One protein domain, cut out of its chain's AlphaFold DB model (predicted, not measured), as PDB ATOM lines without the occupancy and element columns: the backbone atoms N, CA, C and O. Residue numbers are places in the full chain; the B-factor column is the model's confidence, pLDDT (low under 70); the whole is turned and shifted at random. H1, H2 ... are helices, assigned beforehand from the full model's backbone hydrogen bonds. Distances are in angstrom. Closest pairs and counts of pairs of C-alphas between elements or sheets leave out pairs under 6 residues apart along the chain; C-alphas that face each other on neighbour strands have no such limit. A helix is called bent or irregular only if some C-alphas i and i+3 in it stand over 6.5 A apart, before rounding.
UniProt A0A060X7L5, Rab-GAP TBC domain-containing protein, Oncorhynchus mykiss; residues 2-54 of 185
ATOM      1  N   MET A   2       8.044  30.034  15.410       64.19
ATOM      2  CA  MET A   2       7.430  29.239  16.498       64.19
ATOM      3  C   MET A   2       6.035  29.730  16.936       64.19
ATOM      4  O   MET A   2       5.121  28.925  17.068       64.19
ATOM      5  N   ALA A   3       5.823  31.045  17.078       71.81
ATOM      6  CA  ALA A   3       4.533  31.598  17.519       71.81
ATOM      7  C   ALA A   3       3.367  31.327  16.541       71.81
ATOM      8  O   ALA A   3       2.256  31.014  16.962       71.81
ATOM      9  N   GLN A   4       3.625  31.386  15.231       75.50
ATOM     10  CA  GLN A   4       2.625  31.060  14.207       75.50
ATOM     11  C   GLN A   4       2.304  29.561  14.191       75.50
ATOM     12  O   GLN A   4       1.140  29.185  14.068       75.50
ATOM     13  N   TYR A   5       3.316  28.707  14.368       76.50
ATOM     14  CA  TYR A   5       3.128  27.260  14.469       76.50
ATOM     15  C   TYR A   5       2.283  26.882  15.693       76.50
ATOM     16  O   TYR A   5       1.309  26.141  15.564       76.50
ATOM     17  N   VAL A   6       2.575  27.474  16.856       80.94
ATOM     18  CA  VAL A   6       1.776  27.294  18.077       80.94
ATOM     19  C   VAL A   6       0.332  27.748  17.858       80.94
ATOM     20  O   VAL A   6      -0.584  26.987  18.150       80.94
ATOM     21  N   ALA A   7       0.101  28.916  17.248       83.06
ATOM     22  CA  ALA A   7      -1.253  29.401  16.966       83.06
ATOM     23  C   ALA A   7      -2.059  28.450  16.055       83.06
ATOM     24  O   ALA A   7      -3.257  28.232  16.270       83.06
ATOM     25  N   VAL A   8      -1.411  27.844  15.053       83.50
ATOM     26  CA  VAL A   8      -2.033  26.830  14.188       83.50
ATOM     27  C   VAL A   8      -2.392  25.575  14.985       83.50
ATOM     28  O   VAL A   8      -3.516  25.079  14.849       83.50
ATOM     29  N   LEU A   9      -1.485  25.088  15.837       82.88
ATOM     30  CA  LEU A   9      -1.731  23.927  16.696       82.88
ATOM     31  C   LEU A   9      -2.875  24.180  17.680       82.88
ATOM     32  O   LEU A   9      -3.789  23.360  17.761       82.88
ATOM     33  N   THR A  10      -2.908  25.337  18.341       85.19
ATOM     34  CA  THR A  10      -3.994  25.717  19.256       85.19
ATOM     35  C   THR A  10      -5.338  25.750  18.531       85.19
ATOM     36  O   THR A  10      -6.322  25.175  18.998       85.19
ATOM     37  N   ARG A  11      -5.398  26.353  17.336       86.25
ATOM     38  CA  ARG A  11      -6.634  26.402  16.540       86.25
ATOM     39  C   ARG A  11      -7.107  25.009  16.120       86.25
ATOM     40  O   ARG A  11      -8.314  24.770  16.070       86.25
ATOM     41  N   GLN A  12      -6.185  24.110  15.780       85.69
ATOM     42  CA  GLN A  12      -6.506  22.715  15.465       85.69
ATOM     43  C   GLN A  12      -7.015  21.980  16.710       85.69
ATOM     44  O   GLN A  12      -8.060  21.337  16.632       85.69
ATOM     45  N   SER A  13      -6.352  22.143  17.855       86.25
ATOM     46  CA  SER A  13      -6.734  21.530  19.131       86.25
ATOM     47  C   SER A  13      -8.168  21.894  19.538       86.25
ATOM     48  O   SER A  13      -9.002  21.012  19.728       86.25
ATOM     49  N   VAL A  14      -8.532  23.184  19.495       88.06
ATOM     50  CA  VAL A  14      -9.902  23.648  19.803       88.06
ATOM     51  C   VAL A  14     -10.945  23.033  18.863       88.06
ATOM     52  O   VAL A  14     -12.047  22.677  19.284       88.06
ATOM     53  N   LYS A  15     -10.626  22.896  17.571       87.56
ATOM     54  CA  LYS A  15     -11.534  22.269  16.599       87.56
ATOM     55  C   LYS A  15     -11.740  20.784  16.881       87.56
ATOM     56  O   LYS A  15     -12.859  20.306  16.700       87.56
ATOM     57  N   TRP A  16     -10.687  20.076  17.280       89.25
ATOM     58  CA  TRP A  16     -10.748  18.662  17.646       89.25
ATOM     59  C   TRP A  16     -11.493  18.453  18.964       89.25
ATOM     60  O   TRP A  16     -12.387  17.615  19.006       89.25
ATOM     61  N   SER A  17     -11.253  19.288  19.977       87.88
ATOM     62  CA  SER A  17     -12.027  19.303  21.225       87.88
ATOM     63  C   SER A  17     -13.534  19.438  20.965       87.88
ATOM     64  O   SER A  17     -14.324  18.610  21.420       87.88
ATOM     65  N   LYS A  18     -13.945  20.401  20.124       87.69
ATOM     66  CA  LYS A  18     -15.355  20.575  19.722       87.69
ATOM     67  C   LYS A  18     -15.916  19.410  18.907       87.69
ATOM     68  O   LYS A  18     -17.124  19.203  18.919       87.69
ATOM     69  N   LEU A  19     -15.078  18.711  18.141       85.38
ATOM     70  CA  LEU A  19     -15.494  17.554  17.346       85.38
ATOM     71  C   LEU A  19     -15.729  16.331  18.234       85.38
ATOM     72  O   LEU A  19     -16.694  15.609  18.015       85.38
ATOM     73  N   LEU A  20     -14.840  16.116  19.202       85.19
ATOM     74  CA  LEU A  20     -14.867  14.963  20.090       85.19
ATOM     75  C   LEU A  20     -15.886  15.134  21.214       85.19
ATOM     76  O   LEU A  20     -16.490  14.151  21.613       85.19
ATOM     77  N   GLN A  21     -16.110  16.357  21.706       83.19
ATOM     78  CA  GLN A  21     -17.070  16.650  22.784       83.19
ATOM     79  C   GLN A  21     -16.887  15.753  24.027       83.19
ATOM     80  O   GLN A  21     -17.852  15.426  24.706       83.19
ATOM     81  N   GLY A  22     -15.659  15.300  24.299       75.31
ATOM     82  CA  GLY A  22     -15.370  14.360  25.388       75.31
ATOM     83  C   GLY A  22     -15.804  12.910  25.134       75.31
ATOM     84  O   GLY A  22     -15.608  12.065  26.001       75.31
ATOM     85  N   LYS A  23     -16.355  12.583  23.957       77.38
ATOM     86  CA  LYS A  23     -16.657  11.200  23.576       77.38
ATOM     87  C   LYS A  23     -15.359  10.412  23.457       77.38
ATOM     88  O   LYS A  23     -14.424  10.873  22.808       77.38
ATOM     89  N   VAL A  24     -15.333   9.212  24.037       68.75
ATOM     90  CA  VAL A  24     -14.225   8.250  23.898       68.75
ATOM     91  C   VAL A  24     -14.216   7.660  22.487       68.75
ATOM     92  O   VAL A  24     -13.163   7.553  21.860       68.75
ATOM     93  N   HIS A  25     -15.406   7.368  21.956       72.44
ATOM     94  CA  HIS A  25     -15.579   6.780  20.636       72.44
ATOM     95  C   HIS A  25     -15.683   7.845  19.537       72.44
ATOM     96  O   HIS A  25     -16.369   8.859  19.690       72.44
ATOM     97  N   VAL A  26     -15.015   7.596  18.410       77.12
ATOM     98  CA  VAL A  26     -14.969   8.517  17.271       77.12
ATOM     99  C   VAL A  26     -15.644   7.879  16.072       77.12
ATOM    100  O   VAL A  26     -15.143   6.918  15.498       77.12
ATOM    101  N   GLU A  27     -16.768   8.457  15.660       76.75
ATOM    102  CA  GLU A  27     -17.511   7.987  14.495       76.75
ATOM    103  C   GLU A  27     -16.713   8.175  13.200       76.75
ATOM    104  O   GLU A  27     -16.198   9.258  12.897       76.75
ATOM    105  N   ASN A  28     -16.664   7.132  12.374       75.69
ATOM    106  CA  ASN A  28     -15.975   7.170  11.089       75.69
ATOM    107  C   ASN A  28     -16.826   7.869  10.012       75.69
ATOM    108  O   ASN A  28     -17.399   7.235   9.129       75.69
ATOM    109  N   ASN A  29     -16.903   9.199  10.077       83.81
ATOM    110  CA  ASN A  29     -17.652  10.018   9.123       83.81
ATOM    111  C   ASN A  29     -16.741  10.901   8.241       83.81
ATOM    112  O   ASN A  29     -15.546  11.090   8.497       83.81
ATOM    113  N   LEU A  30     -17.307  11.473   7.170       86.19
ATOM    114  CA  LEU A  30     -16.570  12.321   6.217       86.19
ATOM    115  C   LEU A  30     -15.899  13.532   6.888       86.19
ATOM    116  O   LEU A  30     -14.818  13.960   6.468       86.19
ATOM    117  N   LYS A  31     -16.512  14.074   7.948       85.94
ATOM    118  CA  LYS A  31     -15.985  15.218   8.700       85.94
ATOM    119  C   LYS A  31     -14.712  14.833   9.454       85.94
ATOM    120  O   LYS A  31     -13.720  15.551   9.323       85.94
ATOM    121  N   VAL A  32     -14.713  13.697  10.154       84.62
ATOM    122  CA  VAL A  32     -13.537  13.149  10.848       84.62
ATOM    123  C   VAL A  32     -12.424  12.848   9.846       84.62
ATOM    124  O   VAL A  32     -11.316  13.355  10.014       84.62
ATOM    125  N   LYS A  33     -12.713  12.160   8.731       86.19
ATOM    126  CA  LYS A  33     -11.709  11.887   7.679       86.19
ATOM    127  C   LYS A  33     -11.053  13.167   7.150       86.19
ATOM    128  O   LYS A  33      -9.838  13.221   6.966       86.19
ATOM    129  N   ARG A  34     -11.836  14.227   6.925       87.88
ATOM    130  CA  ARG A  34     -11.311  15.534   6.494       87.88
ATOM    131  C   ARG A  34     -10.394  16.169   7.542       87.88
ATOM    132  O   ARG A  34      -9.436  16.833   7.162       87.88
ATOM    133  N   TYR A  35     -10.691  16.007   8.827       87.44
ATOM    134  CA  TYR A  35      -9.866  16.543   9.913       87.44
ATOM    135  C   TYR A  35      -8.567  15.751  10.063       87.44
ATOM    136  O   TYR A  35      -7.507  16.361  10.148       87.44
ATOM    137  N   VAL A  36      -8.627  14.419   9.978       88.56
ATOM    138  CA  VAL A  36      -7.440  13.548   9.991       88.56
ATOM    139  C   VAL A  36      -6.459  13.933   8.881       88.56
ATOM    140  O   VAL A  36      -5.277  14.110   9.156       88.56
ATOM    141  N   ARG A  37      -6.938  14.176   7.649       87.19
ATOM    142  CA  ARG A  37      -6.087  14.625   6.524       87.19
ATOM    143  C   ARG A  37      -5.425  15.990   6.743       87.19
ATOM    144  O   ARG A  37      -4.432  16.288   6.095       87.19
ATOM    145  N   LYS A  38      -5.968  16.822   7.638       87.69
ATOM    146  CA  LYS A  38      -5.372  18.108   8.043       87.69
ATOM    147  C   LYS A  38      -4.406  17.972   9.223       87.69
ATOM    148  O   LYS A  38      -3.841  18.976   9.645       87.69
ATOM    149  N   GLY A  39      -4.239  16.765   9.755       86.25
ATOM    150  CA  GLY A  39      -3.416  16.473  10.917       86.25
ATOM    151  C   GLY A  39      -4.230  16.340  12.202       86.25
ATOM    152  O   GLY A  39      -5.116  17.145  12.506       86.25
ATOM    153  N   VAL A  40      -3.879  15.312  12.973       89.81
ATOM    154  CA  VAL A  40      -4.378  15.090  14.331       89.81
ATOM    155  C   VAL A  40      -3.373  15.707  15.320       89.81
ATOM    156  O   VAL A  40      -2.187  15.345  15.259       89.81
ATOM    157  N   PRO A  41      -3.806  16.629  16.203       91.25
ATOM    158  CA  PRO A  41      -2.989  17.155  17.293       91.25
ATOM    159  C   PRO A  41      -2.452  16.033  18.177       91.25
ATOM    160  O   PRO A  41      -3.106  15.000  18.329       91.25
ATOM    161  N   ASN A  42      -1.260  16.232  18.740       88.19
ATOM    162  CA  ASN A  42      -0.537  15.198  19.483       88.19
ATOM    163  C   ASN A  42      -1.398  14.576  20.590       88.19
ATOM    164  O   ASN A  42      -1.448  13.356  20.708       88.19
ATOM    165  N   GLU A  43      -2.121  15.408  21.334       89.25
ATOM    166  CA  GLU A  43      -2.982  15.036  22.454       89.25
ATOM    167  C   GLU A  43      -4.166  14.138  22.065       89.25
ATOM    168  O   GLU A  43      -4.665  13.394  22.903       89.25
ATOM    169  N   TYR A  44      -4.591  14.157  20.798       91.00
ATOM    170  CA  TYR A  44      -5.713  13.345  20.318       91.00
ATOM    171  C   TYR A  44      -5.265  12.122  19.514       91.00
ATOM    172  O   TYR A  44      -6.085  11.249  19.238       91.00
ATOM    173  N   ARG A  45      -3.984  12.013  19.130       92.75
ATOM    174  CA  ARG A  45      -3.505  10.933  18.245       92.75
ATOM    175  C   ARG A  45      -3.815   9.550  18.784       92.75
ATOM    176  O   ARG A  45      -4.364   8.755  18.035       92.75
ATOM    177  N   ALA A  46      -3.517   9.300  20.056       92.88
ATOM    178  CA  ALA A  46      -3.778   8.013  20.688       92.88
ATOM    179  C   ALA A  46      -5.250   7.605  20.520       92.88
ATOM    180  O   ALA A  46      -5.549   6.564  19.946       92.88
ATOM    181  N   GLN A  47      -6.170   8.487  20.914       91.06
ATOM    182  CA  GLN A  47      -7.605   8.246  20.812       91.06
ATOM    183  C   GLN A  47      -8.062   8.030  19.360       91.06
ATOM    184  O   GLN A  47      -8.767   7.066  19.064       91.06
ATOM    185  N   ILE A  48      -7.658   8.915  18.442       91.00
ATOM    186  CA  ILE A  48      -8.079   8.829  17.039       91.00
ATOM    187  C   ILE A  48      -7.530   7.568  16.380       91.00
ATOM    188  O   ILE A  48      -8.245   6.927  15.616       91.00
ATOM    189  N   TRP A  49      -6.275   7.209  16.641       92.06
ATOM    190  CA  TRP A  49      -5.651   6.038  16.034       92.06
ATOM    191  C   TRP A  49      -6.248   4.747  16.582       92.06
ATOM    192  O   TRP A  49      -6.529   3.850  15.792       92.06
ATOM    193  N   MET A  50      -6.521   4.676  17.889       92.75
ATOM    194  CA  MET A  50      -7.201   3.529  18.503       92.75
ATOM    195  C   MET A  50      -8.577   3.297  17.871       92.75
ATOM    196  O   MET A  50      -8.896   2.179  17.471       92.75
ATOM    197  N   ALA A  51      -9.367   4.362  17.704       89.44
ATOM    198  CA  ALA A  51     -10.688   4.274  17.086       89.44
ATOM    199  C   ALA A  51     -10.614   3.953  15.582       89.44
ATOM    200  O   ALA A  51     -11.317   3.074  15.095       89.44
ATOM    201  N   ALA A  52      -9.752   4.644  14.829       87.75
ATOM    202  CA  ALA A  52      -9.694   4.514  13.372       87.75
ATOM    203  C   ALA A  52      -9.106   3.177  12.897       87.75
ATOM    204  O   ALA A  52      -9.453   2.717  11.809       87.75
ATOM    205  N   SER A  53      -8.214   2.570  13.682       89.25
ATOM    206  CA  SER A  53      -7.611   1.268  13.368       89.25
ATOM    207  C   SER A  53      -8.495   0.080  13.763       89.25
ATOM    208  O   SER A  53      -8.324  -1.008  13.213       89.25
ATOM    209  N   GLY A  54      -9.445   0.286  14.684       89.94
ATOM    210  CA  GLY A  54     -10.197  -0.783  15.349       89.94
ATOM    211  C   GLY A  54      -9.485  -1.367  16.576       89.94
ATOM    212  O   GLY A  54     -10.059  -2.209  17.257       89.94
TER     213      GLY A  54
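AT A GLANCE: This is residues 2 to 54 of the 185 residues of the protein "Rab-GAP TBC domain-containing protein" of Oncorhynchus mykiss (UniProt A0A060X7L5). One long helix, H1, makes most of the length of this small model, and its first residues, 2 to 8, stick out as a free arm. Beyond that arm, the later part of H1 and the two shorter helices H2 and H3 form a loose three-cornered group; the chain folds back through H2 after H1 and then turns again into H3. The printed part has 53 residues with three named helices, H1, H2 and H3 in that order along the chain, and no named strand; the class is all helix. The whole is compact, with a radius of gyration of the C-alphas of 11.2 A, and elongated in outline, spanning 35 by 20 by 17 A.

IN THESE COORDINATES: H1 holds residues 2 to 20 and is 26.7 A long from first to last C-alpha. It begins at C-alpha 2, at (7.430, 29.239, 16.498), and ends at C-alpha 20, at (-14.867, 14.963, 20.090). H2 holds residues 30 to 36, with 10.0 A between its first and last C-alphas. H3 holds residues 42 to 53, is 16.8 A long and ends at C-alpha 53, at (-7.611, 1.268, 13.368). H3 is irregular: C-alphas 43 and 46 are 7.3 A apart, against about 5 A in a regular helix.

HOW THE PARTS SIT: H1 stands free over residues 2 to 8. H1 and H2 are near each other, with 9 pairs of C-alphas within 10 A; their closest C-alphas, at 8.1 A, are only just beyond 8 A. H1 and H3 are close but not clearly touching, and their closest C-alphas, those of Trp 16 and Tyr 44, are 7.8 A apart. These two helices run the same way at a steep tilt of 43 degrees, with the line of H3 a rough one. H2 and H3 are near each other, with 7 pairs of C-alphas within 10 A. In H1 and H2 every O i to N i+4 pair is within hydrogen-bond range, and in H3 6 of 8 are.

THE WHOLE: The two C-alphas farthest apart are those of Ala 3 and Gly 54, 35.6 A. The printed part runs from residue 2 to residue 54 of a chain of 185 residues and has no cut. The link from H1 to H2, residues 21 to 29, is short, and the link from H2 to H3, residues 37 to 41, is tight. The mean pLDDT of the printed part is 84.7, and residues 2 and 24 are under 70.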